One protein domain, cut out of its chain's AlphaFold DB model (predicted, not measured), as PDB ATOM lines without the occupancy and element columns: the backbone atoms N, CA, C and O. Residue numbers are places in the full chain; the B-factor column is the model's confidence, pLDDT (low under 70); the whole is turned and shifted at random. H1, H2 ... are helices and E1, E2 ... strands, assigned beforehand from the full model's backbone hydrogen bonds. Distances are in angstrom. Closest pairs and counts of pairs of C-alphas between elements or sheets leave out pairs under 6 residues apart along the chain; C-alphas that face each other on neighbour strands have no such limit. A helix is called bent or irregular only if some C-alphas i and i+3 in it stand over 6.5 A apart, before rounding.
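AT A GLANCE: This is residues 2 to 144 of the 259 residues of the protein "GIY-YIG domain-containing protein" of viral metagenome (UniProt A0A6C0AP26). A strongly twisted three-stranded sheet lies between helix H3 on one face and H1 on the other, with H2 crossing the far end of H1. The small hairpin E3 and E4 extends beyond one end of the sheet, and residues 105 to 144 form a long stretch without named elements. The printed part has 143 residues, in order E1 E2 E3 E4 H1 H2 E5 H3; the larger sheet, E2 - E1 - E5, is antiparallel. The class is mixed, with under half of the residues in named elements; the whole is compact, with radius of gyration of the C-alphas 15.7 A and spans of 47 by 42 by 28 A.

IN THESE COORDINATES: E1, residues 13 to 20, starts at C-alpha (177.580, 146.167, 244.476) and spans 22.8 A. E2 is residues 26 to 32, 19.8 A; E3 34 to 37, 9.4 A; E4 40 to 43, 10.1 A. H1 is residues 45 to 59, 21.2 A; H2 67 to 76, 14.4 A; E5 81 to 89, 23.9 A. H3, residues 91 to 104, spans 20.5 A and ends at C-alpha (176.634, 127.745, 247.602); it is irregular, C-alphas 92 and 95 being 7.4 A apart.

HOW THE PARTS SIT: Inner strand E1 pairs with E5 (N 15 and O 87, 2.8 A) and, as a hairpin, with E2 (N 14 and O 31, 2.7 A). There are three layers, helices on both faces of the sheet: H1 and H2 on one, H3 on the other. H3 lies over E1 at a height over the sheet of 8.1 A, along the strands at 19 degrees on the local plane; its closest C-alphas to E1 are Leu 91 and Gly 13, 5.1 A. H1's closest C-alphas to E2 are Phe 46 and Ala 31, 5.6 A. H1, with residues 53 to 58 alone, touches H2, about perpendicular at 78 degrees; the C-alphas of Ala 57 and Asn 70 are closest, 4.3 A. E2 runs on into E3 at 53 degrees; E3 and E4 form an antiparallel hairpin (N 35 and O 42, 2.8 A). Every O i to N i+4 pair is within hydrogen-bond range in H1 and H2, and 8 of 10 in H3.

THE WHOLE: The C-alphas of Glu 6 and Leu 133, the two farthest apart, are 47.4 A apart. The printed part has no cut, and no link between named elements is long. Mean pLDDT of the printed part is 86.1; residues 2, 60 to 61, 63 to 64, 121 to 122 and 125 to 144 are under 70.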
ATOM      1  N   ASN A   2     176.354 156.731 254.534       62.03
ATOM      2  CA  ASN A   2     175.041 157.300 254.167       62.03
ATOM      3  C   ASN A   2     175.179 158.684 253.500       62.03
ATOM      4  O   ASN A   2     174.334 159.558 253.682       62.03
ATOM      5  N   SER A   3     176.259 158.919 252.757       82.06
ATOM      6  CA  SER A   3     176.458 160.169 252.019       82.06
ATOM      7  C   SER A   3     175.802 160.100 250.639       82.06
ATOM      8  O   SER A   3     175.679 159.040 250.032       82.06
ATOM      9  N   VAL A   4     175.338 161.247 250.142       87.69
ATOM     10  CA  VAL A   4     174.918 161.383 248.742       87.69
ATOM     11  C   VAL A   4     176.176 161.504 247.889       87.69
ATOM     12  O   VAL A   4     177.057 162.287 248.229       87.69
ATOM     13  N   LEU A   5     176.243 160.755 246.790       88.75
ATOM     14  CA  LEU A   5     177.370 160.783 245.858       88.75
ATOM     15  C   LEU A   5     176.996 161.549 244.586       88.75
ATOM     16  O   LEU A   5     175.843 161.512 244.133       88.75
ATOM     17  N   GLU A   6     177.970 162.254 244.016       88.44
ATOM     18  CA  GLU A   6     177.791 163.028 242.782       88.44
ATOM     19  C   GLU A   6     178.039 162.179 241.533       88.44
ATOM     20  O   GLU A   6     177.334 162.331 240.535       88.44
ATOM     21  N   ASP A   7     178.954 161.216 241.623       87.44
ATOM     22  CA  ASP A   7     179.307 160.301 240.545       87.44
ATOM     23  C   ASP A   7     179.070 158.824 240.920       87.44
ATOM     24  O   ASP A   7     178.647 158.482 242.028       87.44
ATOM     25  N   ILE A   8     179.285 157.942 239.941       91.50
ATOM     26  CA  ILE A   8     179.113 156.492 240.091       91.50
ATOM     27  C   ILE A   8     180.329 155.805 240.730       91.50
ATOM     28  O   ILE A   8     180.210 154.658 241.144       91.50
ATOM     29  N   SER A   9     181.486 156.468 240.820       89.06
ATOM     30  CA  SER A   9     182.753 155.840 241.225       89.06
ATOM     31  C   SER A   9     182.712 155.318 242.663       89.06
ATOM     32  O   SER A   9     183.267 154.265 242.958       89.06
ATOM     33  N   GLY A  10     181.965 155.996 243.543       87.94
ATOM     34  CA  GLY A  10     181.724 155.546 244.918       87.94
ATOM     35  C   GLY A  10     180.605 154.505 245.071       87.94
ATOM     36  O   GLY A  10     180.263 154.124 246.194       87.94
ATOM     37  N   VAL A  11     179.981 154.061 243.976       94.00
ATOM     38  CA  VAL A  11     178.889 153.082 244.005       94.00
ATOM     39  C   VAL A  11     179.456 151.674 243.883       94.00
ATOM     40  O   VAL A  11     180.153 151.338 242.934       94.00
ATOM     41  N   VAL A  12     179.087 150.825 244.836       96.25
ATOM     42  CA  VAL A  12     179.522 149.426 244.922       96.25
ATOM     43  C   VAL A  12     178.319 148.492 244.848       96.25
ATOM     44  O   VAL A  12     177.177 148.895 245.096       96.25
ATOM     45  N   GLY A  13     178.565 147.236 244.498       96.94
ATOM     46  CA  GLY A  13     177.580 146.167 244.476       96.94
ATOM     47  C   GLY A  13     177.437 145.506 245.841       96.94
ATOM     48  O   GLY A  13     178.426 145.170 246.487       96.94
ATOM     49  N   HIS A  14     176.202 145.301 246.280       97.81
ATOM     50  CA  HIS A  14     175.841 144.535 247.466       97.81
ATOM     51  C   HIS A  14     175.167 143.235 247.032       97.81
ATOM     52  O   HIS A  14     174.097 143.267 246.415       97.81
ATOM     53  N   ILE A  15     175.758 142.108 247.411       98.12
ATOM     54  CA  ILE A  15     175.125 140.794 247.352       98.12
ATOM     55  C   ILE A  15     174.554 140.497 248.726       98.12
ATOM     56  O   ILE A  15     175.239 140.654 249.737       98.12
ATOM     57  N   TYR A  16     173.289 140.106 248.776       98.19
ATOM     58  CA  TYR A  16     172.564 139.894 250.020       98.19
ATOM     59  C   TYR A  16     171.734 138.621 249.952       98.19
ATOM     60  O   TYR A  16     171.369 138.161 248.868       98.19
ATOM     61  N   LYS A  17     171.385 138.098 251.128       97.94
ATOM     62  CA  LYS A  17     170.350 137.077 251.273       97.94
ATOM     63  C   LYS A  17     169.165 137.598 252.064       97.94
ATOM     64  O   LYS A  17     169.330 138.359 253.015       97.94
ATOM     65  N   ILE A  18     167.975 137.166 251.677       98.12
ATOM     66  CA  ILE A  18     166.756 137.285 252.467       98.12
ATOM     67  C   ILE A  18     166.479 135.910 253.067       98.12
ATOM     68  O   ILE A  18     166.471 134.909 252.348       98.12
ATOM     69  N   ILE A  19     166.261 135.871 254.372       97.56
ATOM     70  CA  ILE A  19     166.011 134.665 255.152       97.56
ATOM     71  C   ILE A  19     164.536 134.634 255.520       97.56
ATOM     72  O   ILE A  19     164.043 135.599 256.091       97.56
ATOM     73  N   ASN A  20     163.845 133.535 255.214       96.25
ATOM     74  CA  ASN A  20     162.533 133.255 255.789       96.25
ATOM     75  C   ASN A  20     162.714 132.368 257.028       96.25
ATOM     76  O   ASN A  20     163.004 131.179 256.887       96.25
ATOM     77  N   THR A  21     162.507 132.919 258.223       94.62
ATOM     78  CA  THR A  21     162.681 132.179 259.484       94.62
ATOM     79  C   THR A  21     161.629 131.090 259.702       94.62
ATOM     80  O   THR A  21     161.884 130.149 260.444       94.62
ATOM     81  N   ALA A  22     160.477 131.158 259.026       93.12
ATOM     82  CA  ALA A  22     159.425 130.146 259.139       93.12
ATOM     83  C   ALA A  22     159.718 128.871 258.327       93.12
ATOM     84  O   ALA A  22     159.227 127.800 258.663       93.12
ATOM     85  N   THR A  23     160.492 128.975 257.239       91.69
ATOM     86  CA  THR A  23     160.764 127.847 256.320       91.69
ATOM     87  C   THR A  23     162.242 127.494 256.195       91.69
ATOM     88  O   THR A  23     162.571 126.522 255.523       91.69
ATOM     89  N   ASN A  24     163.135 128.299 256.778       93.56
ATOM     90  CA  ASN A  24     164.589 128.235 256.596       93.56
ATOM     91  C   ASN A  24     165.056 128.304 255.128       93.56
ATOM     92  O   ASN A  24     166.191 127.955 254.814       93.56
ATOM     93  N   LYS A  25     164.200 128.792 254.221       95.12
ATOM     94  CA  LYS A  25     164.548 129.030 252.816       95.12
ATOM     95  C   LYS A  25     165.158 130.411 252.629       95.12
ATOM     96  O   LYS A  25     164.768 131.379 253.294       95.12
ATOM     97  N   TYR A  26     166.049 130.515 251.650       96.88
ATOM     98  CA  TYR A  26     166.756 131.750 251.330       96.88
ATOM     99  C   TYR A  26     166.436 132.258 249.922       96.88
ATOM    100  O   TYR A  26     166.071 131.502 249.018       96.88
ATOM    101  N   TYR A  27     166.588 133.565 249.747       96.81
ATOM    102  CA  TYR A  27     166.674 134.237 248.454       96.81
ATOM    103  C   TYR A  27     167.998 134.985 248.396       96.81
ATOM    104  O   TYR A  27     168.265 135.770 249.301       96.81
ATOM    105  N   VAL A  28     168.786 134.814 247.344       97.56
ATOM    106  CA  VAL A  28     169.975 135.631 247.082       97.56
ATOM    107  C   VAL A  28     169.651 136.654 246.004       97.56
ATOM    108  O   VAL A  28     168.964 136.361 245.026       97.56
ATOM    109  N   GLY A  29     170.138 137.874 246.171       95.50
ATOM    110  CA  GLY A  29     170.042 138.869 245.120       95.50
ATOM    111  C   GLY A  29     171.106 139.937 245.225       95.50
ATOM    112  O   GLY A  29     171.872 140.011 246.187       95.50
ATOM    113  N   GLN A  30     171.092 140.807 244.225       95.75
ATOM    114  CA  GLN A  30     172.027 141.913 244.117       95.75
ATOM    115  C   GLN A  30     171.346 143.287 244.143       95.75
ATOM    116  O   GLN A  30     170.180 143.454 243.760       95.75
ATOM    117  N   ALA A  31     172.061 144.288 244.651       95.94
ATOM    118  CA  ALA A  31     171.639 145.683 244.686       95.94
ATOM    119  C   ALA A  31     172.854 146.611 244.613       95.94
ATOM    120  O   ALA A  31     173.895 146.313 245.180       95.94
ATOM    121  N   MET A  32     172.717 147.770 243.973       96.12
ATOM    122  CA  MET A  32     173.720 148.827 244.110       96.12
ATOM    123  C   MET A  32     173.602 149.485 245.488       96.12
ATOM    124  O   MET A  32     172.490 149.681 245.995       96.12
ATOM    125  N   SER A  33     174.731 149.891 246.065       95.88
ATOM    126  CA  SER A  33     174.775 150.631 247.331       95.88
ATOM    127  C   SER A  33     173.991 151.943 247.253       95.88
ATOM    128  O   SER A  33     173.356 152.340 248.230       95.88
ATOM    129  N   HIS A  34     173.939 152.564 246.068       95.38
ATOM    130  CA  HIS A  34     173.202 153.797 245.808       95.38
ATOM    131  C   HIS A  34     172.295 153.686 244.575       95.38
ATOM    132  O   HIS A  34     172.566 152.943 243.632       95.38
ATOM    133  N   ARG A  35     171.211 154.468 244.552       93.69
ATOM    134  CA  ARG A  35     170.287 154.592 243.413       93.69
ATOM    135  C   ARG A  35     170.327 156.016 242.859       93.69
ATOM    136  O   ARG A  35     170.206 156.982 243.613       93.69
ATOM    137  N   LYS A  36     170.454 156.145 241.533       93.88
ATOM    138  CA  LYS A  36     170.449 157.440 240.839       93.88
ATOM    139  C   LYS A  36     169.071 158.101 240.944       93.88
ATOM    140  O   LYS A  36     168.055 157.499 240.602       93.88
ATOM    141  N   ASN A  37     169.036 159.344 241.405       92.00
ATOM    142  CA  ASN A  37     167.835 160.157 241.536       92.00
ATOM    143  C   ASN A  37     168.174 161.626 241.243       92.00
ATOM    144  O   ASN A  37     168.975 162.229 241.955       92.00
ATOM    145  N   ARG A  38     167.559 162.199 240.194       88.94
ATOM    146  CA  ARG A  38     167.784 163.587 239.738       88.94
ATOM    147  C   ARG A  38     169.274 163.944 239.601       88.94
ATOM    148  O   ARG A  38     169.726 164.964 240.104       88.94
ATOM    149  N   GLY A  39     170.042 163.062 238.960       88.69
ATOM    150  CA  GLY A  39     171.470 163.271 238.698       88.69
ATOM    151  C   GLY A  39     172.420 162.894 239.838       88.69
ATOM    152  O   GLY A  39     173.593 162.710 239.558       88.69
ATOM    153  N   LYS A  40     171.935 162.687 241.070       92.56
ATOM    154  CA  LYS A  40     172.766 162.298 242.226       92.56
ATOM    155  C   LYS A  40     172.497 160.857 242.664       92.56
ATOM    156  O   LYS A  40     171.392 160.346 242.470       92.56
ATOM    157  N   TYR A  41     173.469 160.200 243.286       93.75
ATOM    158  CA  TYR A  41     173.349 158.836 243.803       93.75
ATOM    159  C   TYR A  41     173.022 158.862 245.298       93.75
ATOM    160  O   TYR A  41     173.789 159.363 246.115       93.75
ATOM    161  N   LYS A  42     171.847 158.340 245.666       94.06
ATOM    162  CA  LYS A  42     171.367 158.324 247.056       94.06
ATOM    163  C   LYS A  42     171.523 156.940 247.687       94.06
ATOM    164  O   LYS A  42     171.280 155.966 246.970       94.06
ATOM    165  N   PRO A  43     171.844 156.844 248.992       94.44
ATOM    166  CA  PRO A  43     171.940 155.568 249.695       94.44
ATOM    167  C   PRO A  43     170.687 154.714 249.490       94.44
ATOM    168  O   PRO A  43     169.556 155.203 249.581       94.44
ATOM    169  N   PHE A  44     170.892 153.445 249.163       94.94
ATOM    170  CA  PHE A  44     169.820 152.500 248.868       94.94
ATOM    171  C   PHE A  44     170.158 151.112 249.412       94.94
ATOM    172  O   PHE A  44     169.504 150.647 250.346       94.94
ATOM    173  N   GLY A  45     171.192 150.480 248.854       95.88
ATOM    174  CA  GLY A  45     171.728 149.206 249.314       95.88
ATOM    175  C   GLY A  45     170.736 148.043 249.294       95.88
ATOM    176  O   GLY A  45     169.679 148.072 248.658       95.88
ATOM    177  N   PHE A  46     171.106 146.986 250.017       96.50
ATOM    178  CA  PHE A  46     170.329 145.753 250.103       96.50
ATOM    179  C   PHE A  46     169.039 145.944 250.913       96.50
ATOM    180  O   PHE A  46     168.001 145.411 250.539       96.50
ATOM    181  N   GLU A  47     169.060 146.777 251.957       96.31
ATOM    182  CA  GLU A  47     167.873 147.108 252.758       96.31
ATOM    183  C   GLU A  47     166.828 147.878 251.946       96.31
ATOM    184  O   GLU A  47     165.629 147.596 252.004       96.31
ATOM    185  N   GLY A  48     167.268 148.851 251.140       95.44
ATOM    186  CA  GLY A  48     166.405 149.536 250.182       95.44
ATOM    187  C   GLY A  48     165.799 148.559 249.180       95.44
ATOM    188  O   GLY A  48     164.601 148.627 248.899       95.44
ATOM    189  N   ARG A  49     166.595 147.602 248.686       95.69
ATOM    190  CA  ARG A  49     166.113 146.568 247.762       95.69
ATOM    191  C   ARG A  49     165.127 145.602 248.416       95.69
ATOM    192  O   ARG A  49     164.154 145.222 247.773       95.69
ATOM    193  N   PHE A  50     165.327 145.257 249.681       95.81
ATOM    194  CA  PHE A  50     164.388 144.445 250.448       95.81
ATOM    195  C   PHE A  50     163.045 145.161 250.653       95.81
ATOM    196  O   PHE A  50     161.992 144.570 250.418       95.81
ATOM    197  N   ARG A  51     163.058 146.463 250.970       93.88
ATOM    198  CA  ARG A  51     161.829 147.278 251.025       93.88
ATOM    199  C   ARG A  51     161.100 147.328 249.683       93.88
ATOM    200  O   ARG A  51     159.870 147.267 249.665       93.88
ATOM    201  N   ASP A  52     161.840 147.401 248.574       92.25
ATOM    202  CA  ASP A  52     161.260 147.288 247.233       92.25
ATOM    203  C   ASP A  52     160.560 145.929 247.051       92.25
ATOM    204  O   ASP A  52     159.409 145.925 246.623       92.25
ATOM    205  N   HIS A  53     161.185 144.804 247.430       93.19
ATOM    206  CA  HIS A  53     160.555 143.469 247.366       93.19
ATOM    207  C   HIS A  53     159.264 143.390 248.190       93.19
ATOM    208  O   HIS A  53     158.252 142.905 247.692       93.19
ATOM    209  N   ILE A  54     159.248 143.932 249.413       91.94
ATOM    210  CA  ILE A  54     158.034 143.979 250.250       91.94
ATOM    211  C   ILE A  54     156.930 144.794 249.560       91.94
ATOM    212  O   ILE A  54     155.788 144.344 249.453       91.94
ATOM    213  N   SER A  55     157.255 145.994 249.065       89.06
ATOM    214  CA  SER A  55     156.282 146.851 248.372       89.06
ATOM    215  C   SER A  55     155.742 146.183 247.109       89.06
ATOM    216  O   SER A  55     154.542 146.237 246.831       89.06
ATOM    217  N   GLU A  56     156.622 145.533 246.354       88.00
ATOM    218  CA  GLU A  56     156.292 144.787 245.150       88.00
ATOM    219  C   GLU A  56     155.377 143.590 245.450       88.00
ATOM    220  O   GLU A  56     154.384 143.401 244.744       88.00
ATOM    221  N   ALA A  57     155.645 142.848 246.527       88.31
ATOM    222  CA  ALA A  57     154.824 141.730 246.972       88.31
ATOM    223  C   ALA A  57     153.402 142.160 247.347       88.31
ATOM    224  O   ALA A  57     152.455 141.469 246.974       88.31
ATOM    225  N   ILE A  58     153.258 143.294 248.041       84.81
ATOM    226  CA  ILE A  58     151.965 143.824 248.502       84.81
ATOM    227  C   ILE A  58     151.162 144.425 247.342       84.81
ATOM    228  O   ILE A  58     149.968 144.161 247.225       84.81
ATOM    229  N   CYS A  59     151.814 145.234 246.499       77.31
ATOM    230  CA  CYS A  59     151.142 146.122 245.547       77.31
ATOM    231  C   CYS A  59     151.104 145.594 244.103       77.31
ATOM    232  O   CYS A  59     150.399 146.166 243.278       77.31
ATOM    233  N   ASN A  60     151.911 144.580 243.769       69.75
ATOM    234  CA  ASN A  60     152.003 143.912 242.462       69.75
ATOM    235  C   ASN A  60     151.995 144.836 241.222       69.75
ATOM    236  O   ASN A  60     151.288 144.599 240.248       69.75
ATOM    237  N   THR A  61     152.772 145.924 241.236       64.94
ATOM    238  CA  THR A  61     152.668 146.943 240.172       64.94
ATOM    239  C   THR A  61     153.664 146.807 239.026       64.94
ATOM    240  O   THR A  61     153.603 147.610 238.099       64.94
ATOM    241  N   LYS A  62     154.643 145.892 239.079       70.88
ATOM    242  CA  LYS A  62     155.660 145.772 238.013       70.88
ATOM    243  C   LYS A  62     155.556 144.422 237.305       70.88
ATOM    244  O   LYS A  62     155.188 143.428 237.910       70.88
ATOM    245  N   LYS A  63     155.939 144.384 236.025       66.56
ATOM    246  CA  LYS A  63     155.807 143.201 235.149       66.56
ATOM    247  C   LYS A  63     156.896 142.125 235.342       66.56
ATOM    248  O   LYS A  63     156.704 140.996 234.915       66.56
ATOM    249  N   LYS A  64     158.046 142.455 235.952       69.00
ATOM    250  CA  LYS A  64     159.201 141.548 236.140       69.00
ATOM    251  C   LYS A  64     159.500 141.379 237.628       69.00
ATOM    252  O   LYS A  64     160.260 142.155 238.195       69.00
ATOM    253  N   GLN A  65     158.814 140.431 238.251       74.69
ATOM    254  CA  GLN A  65     158.734 140.282 239.702       74.69
ATOM    255  C   GLN A  65     159.320 138.960 240.181       74.69
ATOM    256  O   GLN A  65     159.220 137.945 239.488       74.69
ATOM    257  N   CYS A  66     159.863 138.958 241.398       84.44
ATOM    258  CA  CYS A  66     160.297 137.742 242.080       84.44
ATOM    259  C   CYS A  66     159.068 136.991 242.607       84.44
ATOM    260  O   CYS A  66     158.753 137.048 243.792       84.44
ATOM    261  N   ARG A  67     158.336 136.318 241.706       84.94
ATOM    262  CA  ARG A  67     157.017 135.716 241.978       84.94
ATOM    263  C   ARG A  67     156.996 134.880 243.263       84.94
ATOM    264  O   ARG A  67     156.098 135.059 244.073       84.94
ATOM    265  N   TYR A  68     157.994 134.024 243.467       87.25
ATOM    266  CA  TYR A  68     158.059 133.112 244.614       87.25
ATOM    267  C   TYR A  68     158.325 133.816 245.928       87.25
ATOM    268  O   TYR A  68     157.578 133.628 246.883       87.25
ATOM    269  N   LEU A  69     159.346 134.670 245.953       91.44
ATOM    270  CA  LEU A  69     159.639 135.500 247.111       91.44
ATOM    271  C   LEU A  69     158.422 136.358 247.482       91.44
ATOM    272  O   LEU A  69     158.016 136.394 248.638       91.44
ATOM    273  N   ASN A  70     157.778 136.980 246.492       90.25
ATOM    274  CA  ASN A  70     156.602 137.815 246.712       90.25
ATOM    275  C   ASN A  70     155.415 137.012 247.260       90.25
ATOM    276  O   ASN A  70     154.705 137.494 248.141       90.25
ATOM    277  N   ASN A  71     155.187 135.800 246.750       87.50
ATOM    278  CA  ASN A  71     154.163 134.898 247.277       87.50
ATOM    279  C   ASN A  71     154.455 134.529 248.737       87.50
ATOM    280  O   ASN A  71     153.555 134.614 249.568       87.50
ATOM    281  N   ALA A  72     155.706 134.189 249.057       90.12
ATOM    282  CA  ALA A  72     156.120 133.830 250.408       90.12
ATOM    283  C   ALA A  72     155.979 135.007 251.390       90.12
ATOM    284  O   ALA A  72     155.454 134.821 252.483       90.12
ATOM    285  N   ILE A  73     156.347 136.229 250.983       91.62
ATOM    286  CA  ILE A  73     156.142 137.451 251.784       91.62
ATOM    287  C   ILE A  73     154.655 137.673 252.091       91.62
ATOM    288  O   ILE A  73     154.301 138.067 253.200       91.62
ATOM    289  N   ARG A  74     153.763 137.415 251.127       88.31
ATOM    290  CA  ARG A  74     152.311 137.535 251.343       88.31
ATOM    291  C   ARG A  74     151.736 136.429 252.228       88.31
ATOM    292  O   ARG A  74     150.727 136.672 252.889       88.31
ATOM    293  N   LEU A  75     152.335 135.240 252.201       89.00
ATOM    294  CA  LEU A  75     151.889 134.083 252.975       89.00
ATOM    295  C   LEU A  75     152.314 134.188 254.445       89.00
ATOM    296  O   LEU A  75     151.474 134.047 255.325       89.00
ATOM    297  N   TYR A  76     153.588 134.484 254.709       89.75
ATOM    298  CA  TYR A  76     154.148 134.462 256.066       89.75
ATOM    299  C   TYR A  76     154.253 135.841 256.740       89.75
ATOM    300  O   TYR A  76     154.768 135.939 257.848       89.75
ATOM    301  N   SER A  77     153.758 136.907 256.099       88.25
ATOM    302  CA  SER A  77     154.031 138.308 256.465       88.25
ATOM    303  C   SER A  77     155.498 138.707 256.259       88.25
ATOM    304  O   SER A  77     156.391 137.876 256.133       88.25
ATOM    305  N   LYS A  78     155.765 140.014 256.226       91.75
ATOM    306  CA  LYS A  78     157.125 140.572 256.133       91.75
ATOM    307  C   LYS A  78     157.960 140.324 257.396       91.75
ATOM    308  O   LYS A  78     159.179 140.370 257.314       91.75
ATOM    309  N   ASP A  79     157.315 140.102 258.542       92.75
ATOM    310  CA  ASP A  79     157.970 140.124 259.859       92.75
ATOM    311  C   ASP A  79     158.831 138.875 260.109       92.75
ATOM    312  O   ASP A  79     159.758 138.917 260.913       92.75
ATOM    313  N   VAL A  80     158.587 137.787 259.369       95.75
ATOM    314  CA  VAL A  80     159.430 136.577 259.392       95.75
ATOM    315  C   VAL A  80     160.629 136.658 258.443       95.75
ATOM    316  O   VAL A  80     161.438 135.731 258.381       95.75
ATOM    317  N   PHE A  81     160.727 137.729 257.650       96.38
ATOM    318  CA  PHE A  81     161.816 137.904 256.701       96.38
ATOM    319  C   PHE A  81     162.862 138.861 257.258       96.38
ATOM    320  O   PHE A  81     162.565 140.003 257.603       96.38
ATOM    321  N   SER A  82     164.116 138.417 257.264       96.25
ATOM    322  CA  SER A  82     165.275 139.261 257.554       96.25
ATOM    323  C   SER A  82     166.193 139.334 256.338       96.25
ATOM    324  O   SER A  82     166.185 138.448 255.484       96.25
ATOM    325  N   VAL A  83     166.968 140.411 256.220       97.81
ATOM    326  CA  VAL A  83     167.917 140.600 255.117       97.81
ATOM    327  C   VAL A  83     169.324 140.794 255.669       97.81
ATOM    328  O   VAL A  83     169.524 141.549 256.617       97.81
ATOM    329  N   VAL A  84     170.295 140.104 255.076       97.69
ATOM    330  CA  VAL A  84     171.698 140.100 255.505       97.69
ATOM    331  C   VAL A  84     172.598 140.362 254.303       97.69
ATOM    332  O   VAL A  84     172.426 139.747 253.248       97.69
ATOM    333  N   LEU A  85     173.572 141.259 254.463       98.00
ATOM    334  CA  LEU A  85     174.622 141.489 253.474       98.00
ATOM    335  C   LEU A  85     175.598 140.305 253.473       98.00
ATOM    336  O   LEU A  85     176.153 139.963 254.510       98.00
ATOM    337  N   LEU A  86     175.812 139.699 252.306       97.81
ATOM    338  CA  LEU A  86     176.790 138.627 252.109       97.81
ATOM    339  C   LEU A  86     178.139 139.187 251.667       97.81
ATOM    340  O   LEU A  86     179.179 138.806 252.196       97.81
ATOM    341  N   LYS A  87     178.132 140.094 250.683       97.25
ATOM    342  CA  LYS A  87     179.365 140.628 250.108       97.25
ATOM    343  C   LYS A  87     179.176 142.014 249.512       97.25
ATOM    344  O   LYS A  87     178.181 142.283 248.842       97.25
ATOM    345  N   THR A  88     180.193 142.850 249.691       97.62
ATOM    346  CA  THR A  88     180.389 144.072 248.908       97.62
ATOM    347  C   THR A  88     181.422 143.794 247.819       97.62
ATOM    348  O   THR A  88     182.473 143.217 248.101       97.62
ATOM    349  N   CYS A  89     181.116 144.151 246.574       96.19
ATOM    350  CA  CYS A  89     181.963 143.894 245.407       96.19
ATOM    351  C   CYS A  89     181.884 145.039 244.378       96.19
ATOM    352  O   CYS A  89     180.960 145.857 244.445       96.19
ATOM    353  N   PRO A  90     182.833 145.124 243.432       96.62
ATOM    354  CA  PRO A  90     182.715 145.997 242.264       96.62
ATOM    355  C   PRO A  90     181.467 145.679 241.423       96.62
ATOM    356  O   PRO A  90     180.960 144.558 241.444       96.62
ATOM    357  N   LEU A  91     180.966 146.659 240.665       95.06
ATOM    358  CA  LEU A  91     179.726 146.507 239.885       95.06
ATOM    359  C   LEU A  91     179.824 145.437 238.784       95.06
ATOM    360  O   LEU A  91     178.849 144.746 238.507       95.06
ATOM    361  N   GLU A  92     181.002 145.293 238.182       94.81
ATOM    362  CA  GLU A  92     181.313 144.281 237.160       94.81
ATOM    363  C   GLU A  92     181.243 142.843 237.687       94.81
ATOM    364  O   GLU A  92     180.940 141.909 236.949       94.81
ATOM    365  N   ASP A  93     181.457 142.684 238.987       95.69
ATOM    366  CA  ASP A  93     181.592 141.405 239.667       95.69
ATOM    367  C   ASP A  93     180.269 140.886 240.246       95.69
ATOM    368  O   ASP A  93     180.199 139.758 240.740       95.69
ATOM    369  N   MET A  94     179.218 141.711 240.220       95.12
ATOM    370  CA  MET A  94     177.964 141.430 240.917       95.12
ATOM    371  C   MET A  94     177.306 140.140 240.423       95.12
ATOM    372  O   MET A  94     176.964 139.286 241.239       95.12
ATOM    373  N   ASP A  95     177.213 139.962 239.102       95.38
ATOM    374  CA  ASP A  95     176.575 138.784 238.505       95.38
ATOM    375  C   ASP A  95     177.320 137.489 238.890       95.38
ATOM    376  O   ASP A  95     176.685 136.479 239.195       95.38
ATOM    377  N   ARG A  96     178.661 137.525 238.945       96.00
ATOM    378  CA  ARG A  96     179.502 136.388 239.358       96.00
ATOM    379  C   ARG A  96     179.228 135.992 240.807       96.00
ATOM    380  O   ARG A  96     179.027 134.817 241.101       96.00
ATOM    381  N   TRP A  97     179.220 136.968 241.715       97.31
ATOM    382  CA  TRP A  97     178.991 136.698 243.135       97.31
ATOM    383  C   TRP A  97     177.542 136.313 243.432       97.31
ATOM    384  O   TRP A  97     177.314 135.461 244.285       97.31
ATOM    385  N   GLU A  98     176.562 136.884 242.727       96.38
ATOM    386  CA  GLU A  98     175.164 136.456 242.826       96.38
ATOM    387  C   GLU A  98     175.028 134.969 242.469       96.38
ATOM    388  O   GLU A  98     174.451 134.213 243.249       96.38
ATOM    389  N   GLN A  99     175.610 134.537 241.344       95.62
ATOM    390  CA  GLN A  99     175.599 133.130 240.918       95.62
ATOM    391  C   GLN A  99     176.281 132.215 241.941       95.62
ATOM    392  O   GLN A  99     175.695 131.207 242.339       95.62
ATOM    393  N   HIS A 100     177.469 132.603 242.416       96.88
ATOM    394  CA  HIS A 100     178.222 131.851 243.420       96.88
ATOM    395  C   HIS A 100     177.396 131.586 244.687       96.88
ATOM    396  O   HIS A 100     177.245 130.438 245.096       96.88
ATOM    397  N   TYR A 101     176.787 132.625 245.268       97.81
ATOM    398  CA  TYR A 101     175.993 132.470 246.488       97.81
ATOM    399  C   TYR A 101     174.650 131.770 246.256       97.81
ATOM    400  O   TYR A 101     174.126 131.146 247.178       97.81
ATOM    401  N   ILE A 102     174.065 131.857 245.054       96.12
ATOM    402  CA  ILE A 102     172.854 131.091 244.726       96.12
ATOM    403  C   ILE A 102     173.141 129.590 244.785       96.12
ATOM    404  O   ILE A 102     172.309 128.848 245.315       96.12
ATOM    405  N   GLU A 103     174.287 129.172 244.248       95.94
ATOM    406  CA  GLU A 103     174.748 127.785 244.230       95.94
ATOM    407  C   GLU A 103     175.198 127.319 245.618       95.94
ATOM    408  O   GLU A 103     174.656 126.339 246.126       95.94
ATOM    409  N   GLU A 104     176.092 128.066 246.273       97.38
ATOM    410  CA  GLU A 104     176.634 127.745 247.602       97.38
ATOM    411  C   GLU A 104     175.528 127.570 248.653       97.38
ATOM    412  O   GLU A 104     175.540 126.622 249.436       97.38
ATOM    413  N   LEU A 105     174.538 128.467 248.656       96.88
ATOM    414  CA  LEU A 105     173.430 128.440 249.614       96.88
ATOM    415  C   LEU A 105     172.217 127.646 249.108       96.88
ATOM    416  O   LEU A 105     171.179 127.655 249.773       96.88
ATOM    417  N   ASN A 106     172.318 127.002 247.939       95.69
ATOM    418  CA  ASN A 106     171.261 126.201 247.312       95.69
ATOM    419  C   ASN A 106     169.892 126.917 247.295       95.69
ATOM    420  O   ASN A 106     168.858 126.379 247.693       95.69
ATOM    421  N   THR A 107     169.884 128.179 246.859       95.50
ATOM    422  CA  THR A 107     168.678 129.035 246.903       95.50
ATOM    423  C   THR A 107     167.798 128.926 245.664       95.50
ATOM    424  O   THR A 107     166.727 129.537 245.600       95.50
ATOM    425  N   PHE A 108     168.234 128.155 244.670       93.31
ATOM    426  CA  PHE A 108     167.461 127.890 243.468       93.31
ATOM    427  C   PHE A 108     166.187 127.109 243.821       93.31
ATOM    428  O   PHE A 108     166.201 126.190 244.643       93.31
ATOM    429  N   TYR A 109     165.060 127.497 243.233       88.94
ATOM    430  CA  TYR A 109     163.791 126.805 243.433       88.94
ATOM    431  C   TYR A 109     163.921 125.326 243.007       88.94
ATOM    432  O   TYR A 109     164.468 125.073 241.930       88.94
ATOM    433  N   PRO A 110     163.434 124.346 243.801       90.12
ATOM    434  CA  PRO A 110     162.490 124.459 244.929       90.12
ATOM    435  C   PRO A 110     163.103 124.656 246.327       90.12
ATOM    436  O   PRO A 110     162.360 124.881 247.296       90.12
ATOM    437  N   ASN A 111     164.430 124.583 246.443       90.44
ATOM    438  CA  ASN A 111     165.141 124.633 247.723       90.44
ATOM    439  C   ASN A 111     165.137 126.047 248.326       90.44
ATOM    440  O   ASN A 111     164.985 126.201 249.536       90.44
ATOM    441  N   GLY A 112     165.174 127.082 247.482       92.88
ATOM    442  CA  GLY A 112     164.964 128.472 247.889       92.88
ATOM    443  C   GLY A 112     163.967 129.225 247.008       92.88
ATOM    444  O   GLY A 112     163.062 128.641 246.404       92.88
ATOM    445  N   TYR A 113     164.104 130.550 246.974       93.75
ATOM    446  CA  TYR A 113     163.186 131.448 246.261       93.75
ATOM    447  C   TYR A 113     163.732 131.975 244.925       93.75
ATOM    448  O   TYR A 113     163.010 132.693 244.221       93.75
ATOM    449  N   ASN A 114     164.983 131.671 244.562       93.94
ATOM    450  CA  ASN A 114     165.579 132.116 243.302       93.94
ATOM    451  C   ASN A 114     164.998 131.333 242.122       93.94
ATOM    452  O   ASN A 114     165.014 130.107 242.094       93.94
ATOM    453  N   LEU A 115     164.497 132.061 241.122       89.12
ATOM    454  CA  LEU A 115     163.927 131.471 239.907       89.12
ATOM    455  C   LEU A 115     164.943 131.237 238.793       89.12
ATOM    456  O   LEU A 115     164.699 130.443 237.887       89.12
ATOM    457  N   THR A 116     166.035 131.987 238.822       88.25
ATOM    458  CA  THR A 116     167.140 131.912 237.871       88.25
ATOM    459  C   THR A 116     168.411 131.615 238.651       88.25
ATOM    460  O   THR A 116     168.478 131.865 239.855       88.25
ATOM    461  N   LYS A 117     169.438 131.121 237.961       86.62
ATOM    462  CA  LYS A 117     170.763 130.909 238.560       86.62
ATOM    463  C   LYS A 117     171.509 132.214 238.886       86.62
ATOM    464  O   LYS A 117     172.613 132.147 239.394       86.62
ATOM    465  N   GLY A 118     170.919 133.381 238.606       82.62
ATOM    466  CA  GLY A 118     171.570 134.691 238.716       82.62
ATOM    467  C   GLY A 118     172.130 135.211 237.387       82.62
ATOM    468  O   GLY A 118     172.220 134.485 236.384       82.62
ATOM    469  N   GLY A 119     172.472 136.500 237.367       78.50
ATOM    470  CA  GLY A 119     172.964 137.214 236.185       78.50
ATOM    471  C   GLY A 119     171.952 137.296 235.030       78.50
ATOM    472  O   GLY A 119     170.744 137.097 235.195       78.50
ATOM    473  N   LYS A 120     172.437 137.578 233.814       73.88
ATOM    474  CA  LYS A 120     171.617 137.728 232.587       73.88
ATOM    475  C   LYS A 120     171.220 136.386 231.941       73.88
ATOM    476  O   LYS A 120     171.198 136.259 230.718       73.88
ATOM    477  N   THR A 121     170.917 135.375 232.748       67.31
ATOM    478  CA  THR A 121     170.681 134.002 232.274       67.31
ATOM    479  C   THR A 121     169.226 133.779 231.836       67.31
ATOM    480  O   THR A 121     168.291 134.274 232.466       67.31
ATOM    481  N   ILE A 122     169.019 133.005 230.762       67.19
ATOM    482  CA  ILE A 122     167.682 132.646 230.233       67.19
ATOM    483  C   ILE A 122     167.061 131.469 231.007       67.19
ATOM    484  O   ILE A 122     165.838 131.371 231.110       67.19
ATOM    485  N   VAL A 123     167.902 130.605 231.585       70.69
ATOM    486  CA  VAL A 123     167.511 129.420 232.363       70.69
ATOM    487  C   VAL A 123     166.668 129.824 233.574       70.69
ATOM    488  O   VAL A 123     167.117 130.564 234.454       70.69
ATOM    489  N   LYS A 124     165.440 129.306 233.616       73.00
ATOM    490  CA  LYS A 124     164.472 129.491 234.699       73.00
ATOM    491  C   LYS A 124     164.062 128.129 235.241       73.00
ATOM    492  O   LYS A 124     164.018 127.166 234.484       73.00
ATOM    493  N   ALA A 125     163.752 128.062 236.530       69.81
ATOM    494  CA  ALA A 125     163.171 126.865 237.123       69.81
ATOM    495  C   ALA A 125     161.815 126.534 236.466       69.81
ATOM    496  O   ALA A 125     161.002 127.434 236.222       69.81
ATOM    497  N   ASP A 126     161.571 125.247 236.204       62.97
ATOM    498  CA  ASP A 126     160.296 124.753 235.683       62.97
ATOM    499  C   ASP A 126     159.210 124.868 236.763       62.97
ATOM    500  O   ASP A 126     159.129 124.087 237.708       62.97
ATOM    501  N   ALA A 127     158.352 125.876 236.629       59.12
ATOM    502  CA  ALA A 127     157.310 126.226 237.594       59.12
ATOM    503  C   ALA A 127     156.038 125.358 237.475       59.12
ATOM    504  O   ALA A 127     154.932 125.867 237.659       59.12
ATOM    505  N   LYS A 128     156.166 124.073 237.110       55.22
ATOM    506  CA  LYS A 128     155.010 123.219 236.768       55.22
ATOM    507  C   LYS A 128     154.241 122.670 237.976       55.22
ATOM    508  O   LYS A 128     153.077 122.343 237.812       55.22
ATOM    509  N   ASN A 129     154.829 122.638 239.172       48.84
ATOM    510  CA  ASN A 129     154.169 122.141 240.385       48.84
ATOM    511  C   ASN A 129     154.519 123.020 241.575       48.84
ATOM    512  O   ASN A 129     155.535 122.814 242.233       48.84
ATOM    513  N   VAL A 130     153.713 124.044 241.829       51.34
ATOM    514  CA  VAL A 130     153.887 124.875 243.018       51.34
ATOM    515  C   VAL A 130     152.533 124.988 243.664       51.34
ATOM    516  O   VAL A 130     151.592 125.437 243.006       51.34
ATOM    517  N   ASP A 131     152.481 124.602 244.937       50.41
ATOM    518  CA  ASP A 131     151.355 124.817 245.828       50.41
ATOM    519  C   ASP A 131     150.816 126.233 245.636       50.41
ATOM    520  O   ASP A 131     151.329 127.232 246.143       50.41
ATOM    521  N   THR A 132     149.737 126.307 244.870       48.56
ATOM    522  CA  THR A 132     148.840 127.456 244.759       48.56
ATOM    523  C   THR A 132     147.966 127.561 246.010       48.56
ATOM    524  O   THR A 132     146.982 128.297 246.023       48.56
ATOM    525  N   LEU A 133     148.344 126.847 247.076       50.94
ATOM    526  CA  LEU A 133     147.702 126.849 248.372       50.94
ATOM    527  C   LEU A 133     147.828 128.252 248.979       50.94
ATOM    528  O   LEU A 133     148.850 128.654 249.527       50.94
ATOM    529  N   ILE A 134     146.737 128.999 248.808       55.50
ATOM    530  CA  ILE A 134     146.318 130.155 249.600       55.50
ATOM    531  C   ILE A 134     147.385 131.255 249.684       55.50
ATOM    532  O   ILE A 134     147.795 131.697 250.755       55.50
ATOM    533  N   THR A 135     147.829 131.776 248.539       58.69
ATOM    534  CA  THR A 135     148.534 133.064 248.570       58.69
ATOM    535  C   THR A 135     147.507 134.171 248.765       58.69
ATOM    536  O   THR A 135     146.618 134.316 247.925       58.69
ATOM    537  N   ASN A 136     147.651 134.986 249.814       60.66
ATOM    538  CA  ASN A 136     146.875 136.220 249.939       60.66
ATOM    539  C   ASN A 136     146.953 137.001 248.611       60.66
ATOM    540  O   ASN A 136     148.068 137.202 248.104       60.66
ATOM    541  N   PRO A 137     145.820 137.407 248.009       67.75
ATOM    542  CA  PRO A 137     145.847 138.144 246.755       67.75
ATOM    543  C   PRO A 137     146.580 139.473 246.955       67.75
ATOM    544  O   PRO A 137     146.535 140.078 248.031       67.75
ATOM    545  N   ALA A 138     147.280 139.929 245.914       67.31
ATOM    546  CA  ALA A 138     147.867 141.263 245.926       67.31
ATOM    547  C   ALA A 138     146.756 142.296 246.151       67.31
ATOM    548  O   ALA A 138     145.682 142.197 245.554       67.31
ATOM    549  N   ARG A 139     147.008 143.282 247.010       66.12
ATOM    550  CA  ARG A 139     146.045 144.353 247.265       66.12
ATOM    551  C   ARG A 139     146.384 145.532 246.355       66.12
ATOM    552  O   ARG A 139     147.569 145.773 246.101       66.12
ATOM    553  N   PRO A 140     145.390 146.290 245.859       60.94
ATOM    554  CA  PRO A 140     145.688 147.563 245.219       60.94
ATOM    555  C   PRO A 140     146.521 148.399 246.193       60.94
ATOM    556  O   PRO A 140     146.330 148.299 247.409       60.94
ATOM    557  N   ARG A 141     147.460 149.208 245.677       58.22
ATOM    558  CA  ARG A 141     148.128 150.214 246.515       58.22
ATOM    559  C   ARG A 141     147.028 150.949 247.260       58.22
ATOM    560  O   ARG A 141     146.207 151.589 246.607       58.22
ATOM    561  N   GLY A 142     146.999 150.823 248.588       53.94
ATOM    562  CA  GLY A 142     146.122 151.649 249.397       53.94
ATOM    563  C   GLY A 142     146.377 153.080 248.951       53.94
ATOM    564  O   GLY A 142     147.527 153.530 248.983       53.94
ATOM    565  N   GLY A 143     145.346 153.754 248.432       53.66
ATOM    566  CA  GLY A 143     145.425 155.194 248.206       53.66
ATOM    567  C   GLY A 143     145.959 155.837 249.484       53.66
ATOM    568  O   GLY A 143     145.785 155.263 250.559       53.66
ATOM    569  N   CYS A 144     146.670 156.964 249.380       51.81
ATOM    570  CA  CYS A 144     147.228 157.615 250.565       51.81
ATOM    571  C   CYS A 144     146.108 157.760 251.600       51.81
ATOM    572  O   CYS A 144     145.198 158.566 251.402       51.81
TER     573      CYS A 144